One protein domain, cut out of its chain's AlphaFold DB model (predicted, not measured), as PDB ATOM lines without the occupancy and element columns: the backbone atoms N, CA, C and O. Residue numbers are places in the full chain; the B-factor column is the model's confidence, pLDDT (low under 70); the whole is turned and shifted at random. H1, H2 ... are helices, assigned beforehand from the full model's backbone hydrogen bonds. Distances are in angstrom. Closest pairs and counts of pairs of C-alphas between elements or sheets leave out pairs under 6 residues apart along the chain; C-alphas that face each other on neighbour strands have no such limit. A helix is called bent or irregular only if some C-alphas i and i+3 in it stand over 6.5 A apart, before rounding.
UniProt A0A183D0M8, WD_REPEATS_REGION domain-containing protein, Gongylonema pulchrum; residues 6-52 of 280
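Overview. This is residues 6 to 52 of the 280 residues of the protein "WD_REPEATS_REGION domain-containing protein" of Gongylonema pulchrum (UniProt A0A183D0M8). Two helices, H1 and H2, meet near their ends as an open L, and the unnamed stretch of residues 6 to 19 begins off to one side of the plane of the L, then crosses into that plane and runs along the inner side of H1 before it turns into H1. The far part of H2 with the last residue, residues 47 to 52, sticks out. The printed part has 47 residues with two named helices, H1 and then H2, and no named strand; its class is all helix. It is only just compact, close to loose, with a radius of gyration of the C-alphas of 11.4 A, and it spans 32 by 24 by 14 A.

Arrangement. After residues 6 to 19, which hold no named element, H1 takes residues 20 to 33 and H2 takes residues 39 to 51. The two only just touch, with 3 pairs of C-alphas within 8 A, and only at the corner by their link. H1 touches H2 with residues 32 to 33 alone, and H2 touches H1 with residues 39 to 42 alone. The closest C-alphas are those of Val 33 and Leu 39, 5.1 A apart. Their lines are about perpendicular, at 76 degrees, and their centres are 18.6 A apart. Of the O i to N i+4 pairs, 8 of 10 in H1 and 6 of 9 in H2 are within hydrogen-bond range.

Along the chain. The printed part begins with C-alpha 6 at (-36.901, 3.098, 7.773). H1 runs 20.8 A from C-alpha 20 at (-48.140, 14.361, -9.129) to C-alpha 33. It is irregular, but only just: C-alphas 21 and 24 are 7.0 A apart. H2 runs 18.7 A from C-alpha 39 to C-alpha 51 at (-26.440, -9.614, -1.677).

Size, cuts and confidence. The two C-alphas farthest apart are those of Pro 20 and Asp 51, at 33.2 A. The printed part has no cut, and the link from H1 to H2 is tight. Residues 47 to 52, of which 47 to 51 belong to H2, stand free. The mean pLDDT of the printed part is 73.2; it is under 70 at residues 8, 10, 16, 40 and 44 to 52.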
ATOM      1  N   VAL A   6     -37.301   2.228   8.886       71.19
ATOM      2  CA  VAL A   6     -36.901   3.098   7.773       71.19
ATOM      3  C   VAL A   6     -37.810   2.902   6.550       71.19
ATOM      4  O   VAL A   6     -38.084   3.856   5.836       71.19
ATOM      5  N   LEU A   7     -38.362   1.699   6.316       70.62
ATOM      6  CA  LEU A   7     -39.329   1.462   5.227       70.62
ATOM      7  C   LEU A   7     -40.689   2.141   5.474       70.62
ATOM      8  O   LEU A   7     -41.439   2.385   4.534       70.62
ATOM      9  N   MET A   8     -41.018   2.454   6.729       69.69
ATOM     10  CA  MET A   8     -42.284   3.096   7.107       69.69
ATOM     11  C   MET A   8     -42.245   4.621   6.938       69.69
ATOM     12  O   MET A   8     -43.262   5.292   7.149       69.69
ATOM     13  N   GLU A   9     -41.081   5.176   6.594       77.75
ATOM     14  CA  GLU A   9     -40.898   6.607   6.408       77.75
ATOM     15  C   GLU A   9     -41.540   7.075   5.092       77.75
ATOM     16  O   GLU A   9     -41.271   6.502   4.036       77.75
ATOM     17  N   PRO A  10     -42.337   8.162   5.101       69.62
ATOM     18  CA  PRO A  10     -43.027   8.662   3.906       69.62
ATOM     19  C   PRO A  10     -42.109   9.022   2.732       69.62
ATOM     20  O   PRO A  10     -42.565   9.088   1.594       69.62
ATOM     21  N   LYS A  11     -40.833   9.299   3.022       70.12
ATOM     22  CA  LYS A  11     -39.816   9.682   2.038       70.12
ATOM     23  C   LYS A  11     -39.042   8.487   1.478       70.12
ATOM     24  O   LYS A  11     -38.395   8.636   0.451       70.12
ATOM     25  N   ASN A  12     -39.121   7.321   2.118       73.12
ATOM     26  CA  ASN A  12     -38.365   6.141   1.726       73.12
ATOM     27  C   ASN A  12     -39.215   5.240   0.820       73.12
ATOM     28  O   ASN A  12     -39.794   4.234   1.241       73.12
ATOM     29  N   THR A  13     -39.354   5.664  -0.436       76.75
ATOM     30  CA  THR A  13     -40.097   4.928  -1.463       76.75
ATOM     31  C   THR A  13     -39.213   4.748  -2.691       76.75
ATOM     32  O   THR A  13     -38.519   5.698  -3.045       76.75
ATOM     33  N   PRO A  14     -39.295   3.613  -3.402       71.56
ATOM     34  CA  PRO A  14     -38.528   3.388  -4.631       71.56
ATOM     35  C   PRO A  14     -38.990   4.267  -5.812       71.56
ATOM     36  O   PRO A  14     -38.446   4.179  -6.907       71.56
ATOM     37  N   PHE A  15     -40.014   5.101  -5.616       78.88
ATOM     38  CA  PHE A  15     -40.573   5.974  -6.640       78.88
ATOM     39  C   PHE A  15     -40.050   7.403  -6.445       78.88
ATOM     40  O   PHE A  15     -40.647   8.201  -5.725       78.88
ATOM     41  N   GLU A  16     -38.951   7.757  -7.107       69.94
ATOM     42  CA  GLU A  16     -38.315   9.083  -6.972       69.94
ATOM     43  C   GLU A  16     -38.942  10.181  -7.853       69.94
ATOM     44  O   GLU A  16     -38.477  11.317  -7.879       69.94
ATOM     45  N   SER A  17     -40.045   9.887  -8.552       77.12
ATOM     46  CA  SER A  17     -40.689  10.861  -9.439       77.12
ATOM     47  C   SER A  17     -41.278  12.060  -8.681       77.12
ATOM     48  O   SER A  17     -41.918  11.902  -7.635       77.12
ATOM     49  N   VAL A  18     -41.087  13.259  -9.238       74.25
ATOM     50  CA  VAL A  18     -41.663  14.532  -8.761       74.25
ATOM     51  C   VAL A  18     -43.061  14.771  -9.354       74.25
ATOM     52  O   VAL A  18     -43.801  15.627  -8.876       74.25
ATOM     53  N   ASP A  19     -43.457  13.983 -10.359       83.19
ATOM     54  CA  ASP A  19     -44.758  14.090 -11.017       83.19
ATOM     55  C   ASP A  19     -45.902  13.767 -10.028       83.19
ATOM     56  O   ASP A  19     -45.886  12.689  -9.408       83.19
ATOM     57  N   PRO A  20     -46.917  14.644  -9.880       80.06
ATOM     58  CA  PRO A  20     -48.140  14.361  -9.129       80.06
ATOM     59  C   PRO A  20     -48.824  13.037  -9.508       80.06
ATOM     60  O   PRO A  20     -49.452  12.412  -8.650       80.06
ATOM     61  N   ALA A  21     -48.659  12.559 -10.745       83.69
ATOM     62  CA  ALA A  21     -49.176  11.265 -11.192       83.69
ATOM     63  C   ALA A  21     -48.563  10.061 -10.443       83.69
ATOM     64  O   ALA A  21     -49.154   8.983 -10.417       83.69
ATOM     65  N   SER A  22     -47.416  10.233  -9.776       81.31
ATOM     66  CA  SER A  22     -46.763   9.190  -8.968       81.31
ATOM     67  C   SER A  22     -47.332   9.049  -7.546       81.31
ATOM     68  O   SER A  22     -47.081   8.047  -6.868       81.31
ATOM     69  N   LEU A  23     -48.124  10.022  -7.074       80.56
ATOM     70  CA  LEU A  23     -48.669  10.046  -5.710       80.56
ATOM     71  C   LEU A  23     -49.554   8.832  -5.364       80.56
ATOM     72  O   LEU A  23     -49.414   8.318  -4.250       80.56
ATOM     73  N   PRO A  24     -50.438   8.330  -6.253       84.25
ATOM     74  CA  PRO A  24     -51.222   7.127  -5.975       84.25
ATOM     75  C   PRO A  24     -50.339   5.901  -5.713       84.25
ATOM     76  O   PRO A  24     -50.582   5.155  -4.767       84.25
ATOM     77  N   VAL A  25     -49.264   5.739  -6.487       81.75
ATOM     78  CA  VAL A  25     -48.333   4.609  -6.357       81.75
ATOM     79  C   VAL A  25     -47.543   4.699  -5.047       81.75
ATOM     80  O   VAL A  25     -47.440   3.709  -4.322       81.75
ATOM     81  N   LYS A  26     -47.088   5.901  -4.661       83.12
ATOM     82  CA  LYS A  26     -46.448   6.151  -3.353       83.12
ATOM     83  C   LYS A  26     -47.376   5.845  -2.171       83.12
ATOM     84  O   LYS A  26     -46.927   5.319  -1.152       83.12
ATOM     85  N   ARG A  27     -48.677   6.141  -2.292       82.56
ATOM     86  CA  ARG A  27     -49.681   5.812  -1.261       82.56
ATOM     87  C   ARG A  27     -49.898   4.307  -1.131       82.56
ATOM     88  O   ARG A  27     -49.946   3.807  -0.010       82.56
ATOM     89  N   ILE A  28     -49.996   3.595  -2.255       85.06
ATOM     90  CA  ILE A  28     -50.133   2.131  -2.270       85.06
ATOM     91  C   ILE A  28     -48.901   1.482  -1.636       85.06
ATOM     92  O   ILE A  28     -49.042   0.625  -0.770       85.06
ATOM     93  N   TRP A  29     -47.703   1.945  -1.995       84.06
ATOM     94  CA  TRP A  29     -46.448   1.517  -1.381       84.06
ATOM     95  C   TRP A  29     -46.479   1.631   0.152       84.06
ATOM     96  O   TRP A  29     -46.309   0.633   0.852       84.06
ATOM     97  N   LEU A  30     -46.789   2.819   0.681       83.56
ATOM     98  CA  LEU A  30     -46.863   3.061   2.127       83.56
ATOM     99  C   LEU A  30     -47.934   2.214   2.823       83.56
ATOM    100  O   LEU A  30     -47.745   1.801   3.967       83.56
ATOM    101  N   TYR A  31     -49.057   1.954   2.153       84.75
ATOM    102  CA  TYR A  31     -50.102   1.081   2.681       84.75
ATOM    103  C   TYR A  31     -49.630  -0.373   2.788       84.75
ATOM    104  O   TYR A  31     -49.841  -1.007   3.822       84.75
ATOM    105  N   LEU A  32     -48.968  -0.887   1.749       82.94
ATOM    106  CA  LEU A  32     -48.499  -2.272   1.682       82.94
ATOM    107  C   LEU A  32     -47.372  -2.550   2.679       82.94
ATOM    108  O   LEU A  32     -47.400  -3.565   3.371       82.94
ATOM    109  N   VAL A  33     -46.414  -1.632   2.804       81.00
ATOM    110  CA  VAL A  33     -45.295  -1.759   3.751       81.00
ATOM    111  C   VAL A  33     -45.775  -1.753   5.207       81.00
ATOM    112  O   VAL A  33     -45.142  -2.360   6.068       81.00
ATOM    113  N   ARG A  34     -46.927  -1.135   5.497       82.06
ATOM    114  CA  ARG A  34     -47.528  -1.134   6.841       82.06
ATOM    115  C   ARG A  34     -48.234  -2.436   7.224       82.06
ATOM    116  O   ARG A  34     -48.579  -2.597   8.391       82.06
ATOM    117  N   GLN A  35     -48.447  -3.355   6.284       84.81
ATOM    118  CA  GLN A  35     -49.083  -4.640   6.570       84.81
ATOM    119  C   GLN A  35     -48.080  -5.620   7.194       84.81
ATOM    120  O   GLN A  35     -47.073  -5.964   6.573       84.81
ATOM    121  N   GLU A  36     -48.380  -6.136   8.391       75.88
ATOM    122  CA  GLU A  36     -47.468  -7.017   9.146       75.88
ATOM    123  C   GLU A  36     -47.075  -8.302   8.400       75.88
ATOM    124  O   GLU A  36     -45.969  -8.807   8.576       75.88
ATOM    125  N   HIS A  37     -47.952  -8.820   7.538       75.00
ATOM    126  CA  HIS A  37     -47.715 -10.041   6.763       75.00
ATOM    127  C   HIS A  37     -46.978  -9.791   5.437       75.00
ATOM    128  O   HIS A  37     -46.398 -10.719   4.879       75.00
ATOM    129  N   ILE A  38     -46.970  -8.551   4.935       77.94
ATOM    130  CA  ILE A  38     -46.344  -8.192   3.651       77.94
ATOM    131  C   ILE A  38     -44.954  -7.587   3.872       77.94
ATOM    132  O   ILE A  38     -44.035  -7.839   3.091       77.94
ATOM    133  N   LEU A  39     -44.758  -6.855   4.973       78.50
ATOM    134  CA  LEU A  39     -43.474  -6.256   5.337       78.50
ATOM    135  C   LEU A  39     -42.298  -7.259   5.301       78.50
ATOM    136  O   LEU A  39     -41.271  -6.911   4.719       78.50
ATOM    137  N   PRO A  40     -42.407  -8.507   5.815       68.44
ATOM    138  CA  PRO A  40     -41.322  -9.487   5.721       68.44
ATOM    139  C   PRO A  40     -40.961  -9.860   4.276       68.44
ATOM    140  O   PRO A  40     -39.795 -10.111   3.982       68.44
ATOM    141  N   VAL A  41     -41.941  -9.866   3.364       73.44
ATOM    142  CA  VAL A  41     -41.740 -10.177   1.941       73.44
ATOM    143  C   VAL A  41     -40.981  -9.048   1.246       73.44
ATOM    144  O   VAL A  41     -40.033  -9.323   0.508       73.44
ATOM    145  N   PHE A  42     -41.347  -7.792   1.515       76.00
ATOM    146  CA  PHE A  42     -40.640  -6.621   0.988       76.00
ATOM    147  C   PHE A  42     -39.237  -6.492   1.557       76.00
ATOM    148  O   PHE A  42     -38.298  -6.287   0.798       76.00
ATOM    149  N   VAL A  43     -39.074  -6.667   2.870       72.94
ATOM    150  CA  VAL A  43     -37.756  -6.678   3.514       72.94
ATOM    151  C   VAL A  43     -36.862  -7.726   2.864       72.94
ATOM    152  O   VAL A  43     -35.724  -7.418   2.525       72.94
ATOM    153  N   ARG A  44     -37.392  -8.935   2.633       68.75
ATOM    154  CA  ARG A  44     -36.662  -9.985   1.930       68.75
ATOM    155  C   ARG A  44     -36.249  -9.528   0.535       68.75
ATOM    156  O   ARG A  44     -35.074  -9.575   0.240       68.75
ATOM    157  N   HIS A  45     -37.152  -9.050  -0.312       67.06
ATOM    158  CA  HIS A  45     -36.795  -8.752  -1.707       67.06
ATOM    159  C   HIS A  45     -35.949  -7.481  -1.878       67.06
ATOM    160  O   HIS A  45     -35.057  -7.446  -2.722       67.06
ATOM    161  N   ILE A  46     -36.190  -6.447  -1.070       68.06
ATOM    162  CA  ILE A  46     -35.500  -5.154  -1.179       68.06
ATOM    163  C   ILE A  46     -34.103  -5.235  -0.584       68.06
ATOM    164  O   ILE A  46     -33.150  -4.774  -1.200       68.06
ATOM    165  N   PHE A  47     -33.965  -5.856   0.589       62.00
ATOM    166  CA  PHE A  47     -32.670  -5.941   1.256       62.00
ATOM    167  C   PHE A  47     -31.874  -7.198   0.889       62.00
ATOM    168  O   PHE A  47     -30.658  -7.160   1.026       62.00
ATOM    169  N   ALA A  48     -32.488  -8.269   0.361       52.62
ATOM    170  CA  ALA A  48     -31.708  -9.383  -0.198       52.62
ATOM    171  C   ALA A  48     -31.059  -9.035  -1.546       52.62
ATOM    172  O   ALA A  48     -30.088  -9.677  -1.927       52.62
ATOM    173  N   SER A  49     -31.541  -8.009  -2.257       40.31
ATOM    174  CA  SER A  49     -30.938  -7.595  -3.533       40.31
ATOM    175  C   SER A  49     -29.570  -6.917  -3.366       40.31
ATOM    176  O   SER A  49     -28.815  -6.846  -4.330       40.31
ATOM    177  N   CYS A  50     -29.203  -6.478  -2.154       39.91
ATOM    178  CA  CYS A  50     -27.843  -5.995  -1.876       39.91
ATOM    179  C   CYS A  50     -26.813  -7.146  -1.809       39.91
ATOM    180  O   CYS A  50     -25.632  -6.911  -2.022       39.91
ATOM    181  N   ASP A  51     -27.264  -8.391  -1.606       41.50
ATOM    182  CA  ASP A  51     -26.440  -9.614  -1.677       41.50
ATOM    183  C   ASP A  51     -26.505 -10.292  -3.065       41.50
ATOM    184  O   ASP A  51     -25.895 -11.338  -3.282       41.50
ATOM    185  N   GLN A  52     -27.238  -9.720  -4.035       42.06
ATOM    186  CA  GLN A  52     -27.257 -10.211  -5.424       42.06
ATOM    187  C   GLN A  52     -26.102  -9.669  -6.278       42.06
ATOM    188  O   GLN A  52     -25.924 -10.100  -7.418       42.06
TER     189      GLN A  52